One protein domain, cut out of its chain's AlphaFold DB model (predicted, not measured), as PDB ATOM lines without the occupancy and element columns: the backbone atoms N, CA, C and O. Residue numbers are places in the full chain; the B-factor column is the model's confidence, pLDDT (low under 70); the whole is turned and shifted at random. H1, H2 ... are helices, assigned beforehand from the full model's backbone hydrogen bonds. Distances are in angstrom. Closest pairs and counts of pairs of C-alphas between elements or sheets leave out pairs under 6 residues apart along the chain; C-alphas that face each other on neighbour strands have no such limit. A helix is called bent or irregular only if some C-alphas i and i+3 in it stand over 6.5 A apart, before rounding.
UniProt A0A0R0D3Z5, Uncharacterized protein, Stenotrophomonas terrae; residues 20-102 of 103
ATOM      1  N   MET A  20       0.331  28.821 -23.932       86.81
ATOM      2  CA  MET A  20      -0.206  27.497 -24.255       86.81
ATOM      3  C   MET A  20       0.869  26.578 -24.832       86.81
ATOM      4  O   MET A  20       0.990  25.445 -24.380       86.81
ATOM      5  N   LEU A  21       1.692  27.062 -25.767       87.38
ATOM      6  CA  LEU A  21       2.791  26.280 -26.340       87.38
ATOM      7  C   LEU A  21       3.811  25.873 -25.270       87.38
ATOM      8  O   LEU A  21       4.247  24.724 -25.228       87.38
ATOM      9  N   LYS A  22       4.159  26.795 -24.368       84.00
ATOM     10  CA  LYS A  22       5.015  26.506 -23.214       84.00
ATOM     11  C   LYS A  22       4.375  25.457 -22.298       84.00
ATOM     12  O   LYS A  22       5.055  24.506 -21.922       84.00
ATOM     13  N   GLY A  23       3.085  25.610 -21.990       83.56
ATOM     14  CA  GLY A  23       2.249  24.643 -21.264       83.56
ATOM     15  C   GLY A  23       2.312  23.239 -21.862       83.56
ATOM     16  O   GLY A  23       2.618  22.269 -21.173       83.56
ATOM     17  N   TYR A  24       2.075  23.156 -23.168       86.38
ATOM     18  CA  TYR A  24       2.080  21.917 -23.932       86.38
ATOM     19  C   TYR A  24       3.450  21.235 -23.919       86.38
ATOM     20  O   TYR A  24       3.543  20.060 -23.579       86.38
ATOM     21  N   LEU A  25       4.526  21.969 -24.224       85.62
ATOM     22  CA  LEU A  25       5.883  21.413 -24.239       85.62
ATOM     23  C   LEU A  25       6.319  20.903 -22.867       85.62
ATOM     24  O   LEU A  25       7.069  19.935 -22.770       85.62
ATOM     25  N   PHE A  26       5.840  21.526 -21.799       85.00
ATOM     26  CA  PHE A  26       6.122  21.039 -20.463       85.00
ATOM     27  C   PHE A  26       5.484  19.682 -20.188       85.00
ATOM     28  O   PHE A  26       6.179  18.766 -19.762       85.00
ATOM     29  N   LEU A  27       4.191  19.539 -20.482       83.88
ATOM     30  CA  LEU A  27       3.472  18.281 -20.278       83.88
ATOM     31  C   LEU A  27       3.958  17.177 -21.227       83.88
ATOM     32  O   LEU A  27       4.033  16.020 -20.831       83.88
ATOM     33  N   ALA A  28       4.291  17.525 -22.471       85.88
ATOM     34  CA  ALA A  28       4.661  16.557 -23.499       85.88
ATOM     35  C   ALA A  28       6.146  16.157 -23.474       85.88
ATOM     36  O   ALA A  28       6.482  15.064 -23.920       85.88
ATOM     37  N   VAL A  29       7.044  17.031 -22.999       86.81
ATOM     38  CA  VAL A  29       8.503  16.834 -23.121       86.81
ATOM     39  C   VAL A  29       9.218  16.950 -21.778       86.81
ATOM     40  O   VAL A  29       9.947  16.039 -21.397       86.81
ATOM     41  N   VAL A  30       9.005  18.043 -21.039       86.25
ATOM     42  CA  VAL A  30       9.748  18.323 -19.795       86.25
ATOM     43  C   VAL A  30       9.382  17.333 -18.691       86.25
ATOM     44  O   VAL A  30      10.266  16.710 -18.116       86.25
ATOM     45  N   GLN A  31       8.090  17.160 -18.404       85.19
ATOM     46  CA  GLN A  31       7.621  16.275 -17.339       85.19
ATOM     47  C   GLN A  31       7.971  14.799 -17.618       85.19
ATOM     48  O   GLN A  31       8.597  14.190 -16.749       85.19
ATOM     49  N   PRO A  32       7.702  14.232 -18.813       84.81
ATOM     50  CA  PRO A  32       8.134  12.872 -19.138       84.81
ATOM     51  C   PRO A  32       9.659  12.733 -19.138       84.81
ATOM     52  O   PRO A  32      10.197  11.730 -18.677       84.81
ATOM     53  N   GLY A  33      10.377  13.756 -19.613       85.94
ATOM     54  CA  GLY A  33      11.835  13.761 -19.652       85.94
ATOM     55  C   GLY A  33      12.499  13.829 -18.273       85.94
ATOM     56  O   GLY A  33      13.589  13.284 -18.102       85.94
ATOM     57  N   LEU A  34      11.858  14.467 -17.292       88.44
ATOM     58  CA  LEU A  34      12.274  14.454 -15.887       88.44
ATOM     59  C   LEU A  34      11.956  13.112 -15.221       88.44
ATOM     60  O   LEU A  34      12.823  12.544 -14.559       88.44
ATOM     61  N   GLN A  35      10.757  12.573 -15.458       87.06
ATOM     62  CA  GLN A  35      10.344  11.265 -14.941       87.06
ATOM     63  C   GLN A  35      11.249  10.136 -15.452       87.06
ATOM     64  O   GLN A  35      11.683   9.297 -14.667       87.06
ATOM     65  N   ALA A  36      11.619  10.153 -16.738       87.25
ATOM     66  CA  ALA A  36      12.553   9.189 -17.326       87.25
ATOM     67  C   ALA A  36      13.955   9.232 -16.687       87.25
ATOM     68  O   ALA A  36      14.678   8.241 -16.710       87.25
ATOM     69  N   ARG A  37      14.331  10.372 -16.096       86.06
ATOM     70  CA  ARG A  37      15.594  10.576 -15.372       86.06
ATOM     71  C   ARG A  37      15.451  10.373 -13.854       86.06
ATOM     72  O   ARG A  37      16.380  10.679 -13.115       86.06
ATOM     73  N   GLY A  38      14.303   9.879 -13.382       84.88
ATOM     74  CA  GLY A  38      14.048   9.599 -11.967       84.88
ATOM     75  C   GLY A  38      13.828  10.839 -11.095       84.88
ATOM     76  O   GLY A  38      13.876  10.733  -9.871       84.88
ATOM     77  N   VAL A  39      13.590  12.012 -11.691       83.81
ATOM     78  CA  VAL A  39      13.294  13.235 -10.935       83.81
ATOM     79  C   VAL A  39      11.807  13.240 -10.565       83.81
ATOM     80  O   VAL A  39      10.966  13.191 -11.468       83.81
ATOM     81  N   PRO A  40      11.450  13.309  -9.268       78.00
ATOM     82  CA  PRO A  40      10.057  13.402  -8.857       78.00
ATOM     83  C   PRO A  40       9.482  14.751  -9.298       78.00
ATOM     84  O   PRO A  40      10.052  15.806  -9.020       78.00
ATOM     85  N   VAL A  41       8.350  14.706  -9.997       77.56
ATOM     86  CA  VAL A  41       7.624  15.894 -10.456       77.56
ATOM     87  C   VAL A  41       6.263  15.897  -9.778       77.56
ATOM     88  O   VAL A  41       5.573  14.879  -9.796       77.56
ATOM     89  N   ASP A  42       5.874  17.030  -9.193       77.50
ATOM     90  CA  ASP A  42       4.527  17.189  -8.641       77.50
ATOM     91  C   ASP A  42       3.475  16.949  -9.732       77.50
ATOM     92  O   ASP A  42       3.597  17.467 -10.843       77.50
ATOM     93  N   GLU A  43       2.410  16.215  -9.418       68.31
ATOM     94  CA  GLU A  43       1.307  15.985 -10.351       68.31
ATOM     95  C   GLU A  43       0.177  17.017 -10.183       68.31
ATOM     96  O   GLU A  43      -0.036  17.625  -9.128       68.31
ATOM     97  N   GLY A  44      -0.581  17.230 -11.260       65.81
ATOM     98  CA  GLY A  44      -1.788  18.050 -11.240       65.81
ATOM     99  C   GLY A  44      -1.534  19.538 -10.974       65.81
ATOM    100  O   GLY A  44      -0.646  20.166 -11.549       65.81
ATOM    101  N   ARG A  45      -2.369  20.155 -10.129       57.72
ATOM    102  CA  ARG A  45      -2.425  21.620  -9.949       57.72
ATOM    103  C   ARG A  45      -1.158  22.209  -9.307       57.72
ATOM    104  O   ARG A  45      -0.904  23.402  -9.465       57.72
ATOM    105  N   LEU A  46      -0.379  21.390  -8.598       60.56
ATOM    106  CA  LEU A  46       0.854  21.790  -7.910       60.56
ATOM    107  C   LEU A  46       2.013  22.031  -8.891       60.56
ATOM    108  O   LEU A  46       2.741  23.008  -8.726       60.56
ATOM    109  N   ALA A  47       2.095  21.262  -9.984       61.62
ATOM    110  CA  ALA A  47       3.073  21.471 -11.059       61.62
ATOM    111  C   ALA A  47       2.981  22.882 -11.672       61.62
ATOM    112  O   ALA A  47       3.985  23.529 -11.989       61.62
ATOM    113  N   PHE A  48       1.748  23.377 -11.808       62.91
ATOM    114  CA  PHE A  48       1.439  24.658 -12.437       62.91
ATOM    115  C   PHE A  48       1.613  25.859 -11.502       62.91
ATOM    116  O   PHE A  48       1.815  26.977 -11.975       62.91
ATOM    117  N   ARG A  49       1.573  25.665 -10.178       60.62
ATOM    118  CA  ARG A  49       1.514  26.755  -9.190       60.62
ATOM    119  C   ARG A  49       2.897  27.268  -8.759       60.62
ATOM    120  O   ARG A  49       3.125  27.530  -7.585       60.62
ATOM    121  N   GLY A  50       3.811  27.421  -9.717       61.22
ATOM    122  CA  GLY A  50       5.141  28.009  -9.506       61.22
ATOM    123  C   GLY A  50       6.322  27.063  -9.739       61.22
ATOM    124  O   GLY A  50       7.442  27.538  -9.925       61.22
ATOM    125  N   SER A  51       6.093  25.751  -9.829       68.69
ATOM    126  CA  SER A  51       7.168  24.772 -10.058       68.69
ATOM    127  C   SER A  51       7.557  24.619 -11.534       68.69
ATOM    128  O   SER A  51       8.660  24.185 -11.844       68.69
ATOM    129  N   PHE A  52       6.707  25.064 -12.461       74.38
ATOM    130  CA  PHE A  52       6.913  24.963 -13.909       74.38
ATOM    131  C   PHE A  52       8.263  25.527 -14.391       74.38
ATOM    132  O   PHE A  52       8.970  24.909 -15.188       74.38
ATOM    133  N   GLY A  53       8.641  26.711 -13.895       77.12
ATOM    134  CA  GLY A  53       9.919  27.347 -14.226       77.12
ATOM    135  C   GLY A  53      11.122  26.629 -13.614       77.12
ATOM    136  O   GLY A  53      12.172  26.567 -14.249       77.12
ATOM    137  N   ARG A  54      10.953  26.058 -12.415       83.69
ATOM    138  CA  ARG A  54      11.974  25.254 -11.736       83.69
ATOM    139  C   ARG A  54      12.214  23.949 -12.496       83.69
ATOM    140  O   ARG A  54      13.314  23.741 -12.980       83.69
ATOM    141  N   TYR A  55      11.163  23.176 -12.746       84.88
ATOM    142  CA  TYR A  55      11.230  21.909 -13.474       84.88
ATOM    143  C   TYR A  55      11.762  22.063 -14.901       84.88
ATOM    144  O   TYR A  55      12.595  21.278 -15.341       84.88
ATOM    145  N   THR A  56      11.350  23.109 -15.624       84.75
ATOM    146  CA  THR A  56      11.905  23.375 -16.962       84.75
ATOM    147  C   THR A  56      13.405  23.666 -16.892       84.75
ATOM    148  O   THR A  56      14.161  23.217 -17.750       84.75
ATOM    149  N   ARG A  57      13.858  24.390 -15.862       86.12
ATOM    150  CA  ARG A  57      15.279  24.671 -15.652       86.12
ATOM    151  C   ARG A  57      16.053  23.404 -15.294       86.12
ATOM    152  O   ARG A  57      17.093  23.169 -15.898       86.12
ATOM    153  N   ASP A  58      15.533  22.593 -14.381       87.50
ATOM    154  CA  ASP A  58      16.154  21.332 -13.963       87.50
ATOM    155  C   ASP A  58      16.271  20.369 -15.148       87.50
ATOM    156  O   ASP A  58      17.338  19.817 -15.402       87.50
ATOM    157  N   TYR A  59      15.217  20.269 -15.962       88.38
ATOM    158  CA  TYR A  59      15.230  19.495 -17.200       88.38
ATOM    159  C   TYR A  59      16.334  19.956 -18.152       88.38
ATOM    160  O   TYR A  59      17.133  19.139 -18.590       88.38
ATOM    161  N   LEU A  60      16.425  21.262 -18.436       87.25
ATOM    162  CA  LEU A  60      17.439  21.814 -19.343       87.25
ATOM    163  C   LEU A  60      18.874  21.618 -18.828       87.25
ATOM    164  O   LEU A  60      19.796  21.476 -19.632       87.25
ATOM    165  N   VAL A  61      19.074  21.619 -17.506       89.56
ATOM    166  CA  VAL A  61      20.376  21.334 -16.886       89.56
ATOM    167  C   VAL A  61      20.771  19.876 -17.110       89.56
ATOM    168  O   VAL A  61      21.924  19.625 -17.452       89.56
ATOM    169  N   LEU A  62      19.811  18.957 -16.993       88.94
ATOM    170  CA  LEU A  62      19.984  17.511 -17.163       88.94
ATOM    171  C   LEU A  62      20.093  17.049 -18.626       88.94
ATOM    172  O   LEU A  62      20.234  15.852 -18.871       88.94
ATOM    173  N   LEU A  63      19.989  17.963 -19.595       88.50
ATOM    174  CA  LEU A  63      20.175  17.638 -21.006       88.50
ATOM    175  C   LEU A  63      21.652  17.486 -21.358       88.50
ATOM    176  O   LEU A  63      22.440  18.419 -21.144       88.50
ATOM    177  N   ASP A  64      21.966  16.386 -22.034       88.88
ATOM    178  CA  ASP A  64      23.277  16.146 -22.632       88.88
ATOM    179  C   ASP A  64      23.531  17.069 -23.835       88.88
ATOM    180  O   ASP A  64      22.615  17.657 -24.422       88.88
ATOM    181  N   GLU A  65      24.790  17.192 -24.264       87.69
ATOM    182  CA  GLU A  65      25.171  18.069 -25.384       87.69
ATOM    183  C   GLU A  65      24.428  17.756 -26.689       87.69
ATOM    184  O   GLU A  65      24.087  18.671 -27.446       87.69
ATOM    185  N   VAL A  66      24.147  16.478 -26.948       88.69
ATOM    186  CA  VAL A  66      23.391  16.037 -28.129       88.69
ATOM    187  C   VAL A  66      21.927  16.461 -28.015       88.69
ATOM    188  O   VAL A  66      21.354  17.003 -28.963       88.69
ATOM    189  N   GLU A  67      21.325  16.290 -26.840       86.56
ATOM    190  CA  GLU A  67      19.930  16.646 -26.595       86.56
ATOM    191  C   GLU A  67      19.723  18.164 -26.611       86.56
ATOM    192  O   GLU A  67      18.732  18.646 -27.161       86.56
ATOM    193  N   ARG A  68      20.678  18.954 -26.104       84.06
ATOM    194  CA  ARG A  68      20.628  20.428 -26.161       84.06
ATOM    195  C   ARG A  68      20.587  20.978 -27.585       84.06
ATOM    196  O   ARG A  68      20.044  22.060 -27.810       84.06
ATOM    197  N   ARG A  69      21.149  20.256 -28.559       87.62
ATOM    198  CA  ARG A  69      21.133  20.665 -29.975       87.62
ATOM    199  C   ARG A  69      19.784  20.409 -30.645       87.62
ATOM    200  O   ARG A  69      19.489  21.048 -31.666       87.62
ATOM    201  N   GLN A  70      18.941  19.550 -30.067       89.31
ATOM    202  CA  GLN A  70      17.617  19.273 -30.614       89.31
ATOM    203  C   GLN A  70      16.772  20.555 -30.677       89.31
ATOM    204  O   GLN A  70      16.805  21.387 -29.762       89.31
ATOM    205  N   PRO A  71      16.012  20.755 -31.767       87.25
ATOM    206  CA  PRO A  71      15.247  21.981 -31.967       87.25
ATOM    207  C   PRO A  71      14.218  22.199 -30.853       87.25
ATOM    208  O   PRO A  71      14.078  23.323 -30.379       87.25
ATOM    209  N   VAL A  72      13.568  21.131 -30.385       87.00
ATOM    210  CA  VAL A  72      12.564  21.174 -29.310       87.00
ATOM    211  C   VAL A  72      13.156  21.744 -28.017       87.00
ATOM    212  O   VAL A  72      12.604  22.681 -27.447       87.00
ATOM    213  N   ASN A  73      14.333  21.275 -27.609       87.88
ATOM    214  CA  ASN A  73      14.986  21.727 -26.378       87.88
ATOM    215  C   ASN A  73      15.468  23.181 -26.467       87.88
ATOM    216  O   ASN A  73      15.345  23.942 -25.504       87.88
ATOM    217  N   ARG A  74      15.919  23.617 -27.651       87.94
ATOM    218  CA  ARG A  74      16.209  25.037 -27.908       87.94
ATOM    219  C   ARG A  74      14.955  25.907 -27.821       87.94
ATOM    220  O   ARG A  74      15.029  27.025 -27.310       87.94
ATOM    221  N   TRP A  75      13.813  25.413 -28.295       87.31
ATOM    222  CA  TRP A  75      12.528  26.100 -28.153       87.31
ATOM    223  C   TRP A  75      12.086  26.197 -26.697       87.31
ATOM    224  O   TRP A  75      11.692  27.279 -26.275       87.31
ATOM    225  N   ILE A  76      12.220  25.122 -25.915       86.19
ATOM    226  CA  ILE A  76      11.915  25.117 -24.476       86.19
ATOM    227  C   ILE A  76      12.768  26.166 -23.743       86.19
ATOM    228  O   ILE A  76      12.227  27.002 -23.015       86.19
ATOM    229  N   ALA A  77      14.079  26.198 -24.010       86.38
ATOM    230  CA  ALA A  77      14.988  27.188 -23.433       86.38
ATOM    231  C   ALA A  77      14.619  28.631 -23.822       86.38
ATOM    232  O   ALA A  77      14.647  29.529 -22.982       86.38
ATOM    233  N   ARG A  78      14.222  28.876 -25.078       85.69
ATOM    234  CA  ARG A  78      13.760  30.203 -25.521       85.69
ATOM    235  C   ARG A  78      12.428  30.586 -24.884       85.69
ATOM    236  O   ARG A  78      12.307  31.686 -24.357       85.69
ATOM    237  N   LEU A  79      11.441  29.692 -24.872       81.62
ATOM    238  CA  LEU A  79      10.107  29.942 -24.310       81.62
ATOM    239  C   LEU A  79      10.141  30.258 -22.812       81.62
ATOM    240  O   LEU A  79       9.272  30.984 -22.317       81.62
ATOM    241  N   GLN A  80      11.157  29.779 -22.088       81.75
ATOM    242  CA  GLN A  80      11.392  30.179 -20.701       81.75
ATOM    243  C   GLN A  80      11.528  31.704 -20.556       81.75
ATOM    244  O   GLN A  80      10.958  32.258 -19.616       81.75
ATOM    245  N   TRP A  81      12.194  32.362 -21.509       81.38
ATOM    246  CA  TRP A  81      12.430  33.808 -21.530       81.38
ATOM    247  C   TRP A  81      11.392  34.588 -22.339       81.38
ATOM    248  O   TRP A  81      11.026  35.697 -21.964       81.38
ATOM    249  N   TRP A  82      10.872  34.017 -23.425       80.56
ATOM    250  CA  TRP A  82       9.929  34.718 -24.303       80.56
ATOM    251  C   TRP A  82       8.577  34.974 -23.642       80.56
ATOM    252  O   TRP A  82       8.033  36.060 -23.792       80.56
ATOM    253  N   VAL A  83       8.037  34.020 -22.879       79.81
ATOM    254  CA  VAL A  83       6.729  34.197 -22.222       79.81
ATOM    255  C   VAL A  83       6.703  35.380 -21.239       79.81
ATOM    256  O   VAL A  83       5.788  36.193 -21.354       79.81
ATOM    257  N   PRO A  84       7.666  35.552 -20.306       78.19
ATOM    258  CA  PRO A  84       7.672  36.734 -19.446       78.19
ATOM    259  C   PRO A  84       7.908  38.033 -20.229       78.19
ATOM    260  O   PRO A  84       7.252  39.026 -19.935       78.19
ATOM    261  N   VAL A  85       8.763  38.030 -21.261       82.69
ATOM    262  CA  VAL A  85       8.976  39.209 -22.125       82.69
ATOM    263  C   VAL A  85       7.690  39.604 -22.858       82.69
ATOM    264  O   VAL A  85       7.326  40.777 -22.863       82.69
ATOM    265  N   LEU A  86       6.962  38.637 -23.419       80.56
ATOM    266  CA  LEU A  86       5.663  38.868 -24.056       80.56
ATOM    267  C   LEU A  86       4.620  39.361 -23.049       80.56
ATOM    268  O   LEU A  86       3.838  40.245 -23.379       80.56
ATOM    269  N   GLY A  87       4.636  38.848 -21.815       79.62
ATOM    270  CA  GLY A  87       3.771  39.336 -20.741       79.62
ATOM    271  C   GLY A  87       4.052  40.798 -20.378       79.62
ATOM    272  O   GLY A  87       3.119  41.584 -20.240       79.62
ATOM    273  N   VAL A  88       5.328  41.190 -20.295       84.00
ATOM    274  CA  VAL A  88       5.736  42.587 -20.060       84.00
ATOM    275  C   VAL A  88       5.342  43.480 -21.236       84.00
ATOM    276  O   VAL A  88       4.788  44.552 -21.016       84.00
ATOM    277  N   LEU A  89       5.564  43.038 -22.477       78.94
ATOM    278  CA  LEU A  89       5.147  43.771 -23.678       78.94
ATOM    279  C   LEU A  89       3.626  43.954 -23.737       78.94
ATOM    280  O   LEU A  89       3.153  45.029 -24.093       78.94
ATOM    281  N   MET A  90       2.862  42.929 -23.354       81.25
ATOM    282  CA  MET A  90       1.404  42.992 -23.263       81.25
ATOM    283  C   MET A  90       0.939  43.948 -22.155       81.25
ATOM    284  O   MET A  90       0.005  44.719 -22.354       81.25
ATOM    285  N   ALA A  91       1.591  43.938 -20.991       80.75
ATOM    286  CA  ALA A  91       1.287  44.880 -19.915       80.75
ATOM    287  C   ALA A  91       1.625  46.326 -20.318       80.75
ATOM    288  O   ALA A  91       0.837  47.238 -20.080       80.75
ATOM    289  N   ALA A  92       2.763  46.532 -20.986       80.00
ATOM    290  CA  ALA A  92       3.170  47.831 -21.505       80.00
ATOM    291  C   ALA A  92       2.203  48.343 -22.583       80.00
ATOM    292  O   ALA A  92       1.837  49.517 -22.563       80.00
ATOM    293  N   SER A  93       1.737  47.476 -23.487       72.00
ATOM    294  CA  SER A  93       0.750  47.857 -24.502       72.00
ATOM    295  C   SER A  93      -0.620  48.162 -23.893       72.00
ATOM    296  O   SER A  93      -1.277  49.101 -24.338       72.00
ATOM    297  N   ALA A  94      -1.025  47.453 -22.834       74.62
ATOM    298  CA  ALA A  94      -2.231  47.771 -22.072       74.62
ATOM    299  C   ALA A  94      -2.141  49.153 -21.400       74.62
ATOM    300  O   ALA A  94      -3.062  49.957 -21.535       74.62
ATOM    301  N   LEU A  95      -1.017  49.456 -20.735       75.69
ATOM    302  CA  LEU A  95      -0.771  50.760 -20.105       75.69
ATOM    303  C   LEU A  95      -0.757  51.895 -21.134       75.69
ATOM    304  O   LEU A  95      -1.382  52.930 -20.921       75.69
ATOM    305  N   PHE A  96      -0.091  51.685 -22.269       70.44
ATOM    306  CA  PHE A  96      -0.024  52.669 -23.346       70.44
ATOM    307  C   PHE A  96      -1.401  52.918 -23.981       70.44
ATOM    308  O   PHE A  96      -1.754  54.058 -24.272       70.44
ATOM    309  N   SER A  97      -2.207  51.863 -24.138       65.12
ATOM    310  CA  SER A  97      -3.580  51.963 -24.639       65.12
ATOM    311  C   SER A  97      -4.504  52.701 -23.656       65.12
ATOM    312  O   SER A  97      -5.277  53.557 -24.086       65.12
ATOM    313  N   SER A  98      -4.385  52.451 -22.341       64.06
ATOM    314  CA  SER A  98      -5.118  53.193 -21.291       64.06
ATOM    315  C   SER A  98      -4.751  54.677 -21.295       64.06
ATOM    316  O   SER A  98      -5.625  55.540 -21.328       64.06
ATOM    317  N   TRP A  99      -3.450  54.975 -21.364       65.38
ATOM    318  CA  TRP A  99      -2.936  56.343 -21.372       65.38
ATOM    319  C   TRP A  99      -3.413  57.140 -22.596       65.38
ATOM    320  O   TRP A  99      -3.838  58.284 -22.462       65.38
ATOM    321  N   LEU A 100      -3.427  56.522 -23.784       59.19
ATOM    322  CA  LEU A 100      -3.944  57.139 -25.014       59.19
ATOM    323  C   LEU A 100      -5.465  57.337 -25.019       59.19
ATOM    324  O   LEU A 100      -5.956  58.231 -25.704       59.19
ATOM    325  N   THR A 101      -6.216  56.513 -24.287       60.00
ATOM    326  CA  THR A 101      -7.682  56.627 -24.194       60.00
ATOM    327  C   THR A 101      -8.153  57.509 -23.033       60.00
ATOM    328  O   THR A 101      -9.359  57.691 -22.870       60.00
ATOM    329  N   GLY A 102      -7.231  58.114 -22.271       51.84
ATOM    330  CA  GLY A 102      -7.545  59.085 -21.217       51.84
ATOM    331  C   GLY A 102      -8.266  58.490 -20.003       51.84
ATOM    332  O   GLY A 102      -8.970  59.222 -19.307       51.84
TER     333      GLY A 102
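AT A GLANCE: This is residues 20 to 102 of the 103 residues of an uncharacterized protein of Stenotrophomonas terrae (UniProt A0A0R0D3Z5). A small head of short helices sits at one end of a long helical arm: H1, the second part of H2, little H3 and the first part of H4 gather in the head, and H4 then runs out of it, sticking out with residues 84 to 100. In the head, H1 and the second part of H2 cross steeply, and H4 starts beside them. The printed part has 83 residues with four named helices, in the order H1, H2, H3, H4, and no named strand; the class is all helix. The whole is loose, with a radius of gyration of the C-alphas of 16.0 A, and spans 55 by 30 by 16 A, the arm making the length.

HOW THE PARTS SIT: Begin at H1, residues 20 to 35, and go on to H2, residues 45 to 61. They touch, H2 with residues 52 to 59 alone; the closest C-alphas, those of Leu 34 and Tyr 59, are 6.0 A apart. They run the same way at a steep tilt of 68 degrees, only just short of about perpendicular. Next comes H3, residues 65 to 69, close to H2 but not clearly touching it, with the closest C-alphas, of Leu 60 and Arg 68, 7.7 A apart. H1 and H3 are apart. Last is H4, residues 71 to 100, close to H3 but not clearly touching it: the closest C-alphas, of Arg 68 and Arg 74, are 6.6 A apart. Residues 73 to 80 of H4 touch residues 53 to 60 of H2, closest at the C-alphas of Leu 60 and Ala 77, 7.2 A, at a steep tilt of 53 degrees, opposite ways. Residues 76 to 83 of H4 touch residues 22 to 25 of H1, closest at the C-alphas of Lys 22 and Leu 79, 6.2 A, opposite ways at a shallow tilt of 32 degrees, only just short of steep. O i to N i+4 pairs are within hydrogen-bond range in 10 of 12 cases in H1, 8 of 13 in H2, 24 of 26 in H4 and 0 of 1 in H3, where 1 of 2 O i to N i+3 pairs is.

IN THESE COORDINATES: Find C-alpha 20 at (-0.206, 27.497, -24.255); from there H1 runs 21.5 A to C-alpha 35, with a kink of 26 degrees near residue 27, and is only just irregular, C-alphas 28 and 31 being 6.8 A apart. H2 spans 23.8 A from C-alpha 45 at (-2.425, 21.620, -9.949), with a kink of 80 degrees near residue 52; it is irregular, C-alphas 49 and 52 being 7.4 A apart. H3 measures 6.6 A. H4, 40.7 A long, has a kink of 39 degrees near residue 78 and ends at C-alpha 100, (-3.944, 57.139, -25.014).

THE WHOLE: The C-alphas farthest apart, of Gly 38 and Gly 102, are 54.8 A apart. Without residues 84 to 102, which stand free, the body spans 31 by 27 by 16 A. The printed part has no cut and no long link. Mean pLDDT of the printed part is 79.9; residues 43 to 51 and 97 to 102 are under 70.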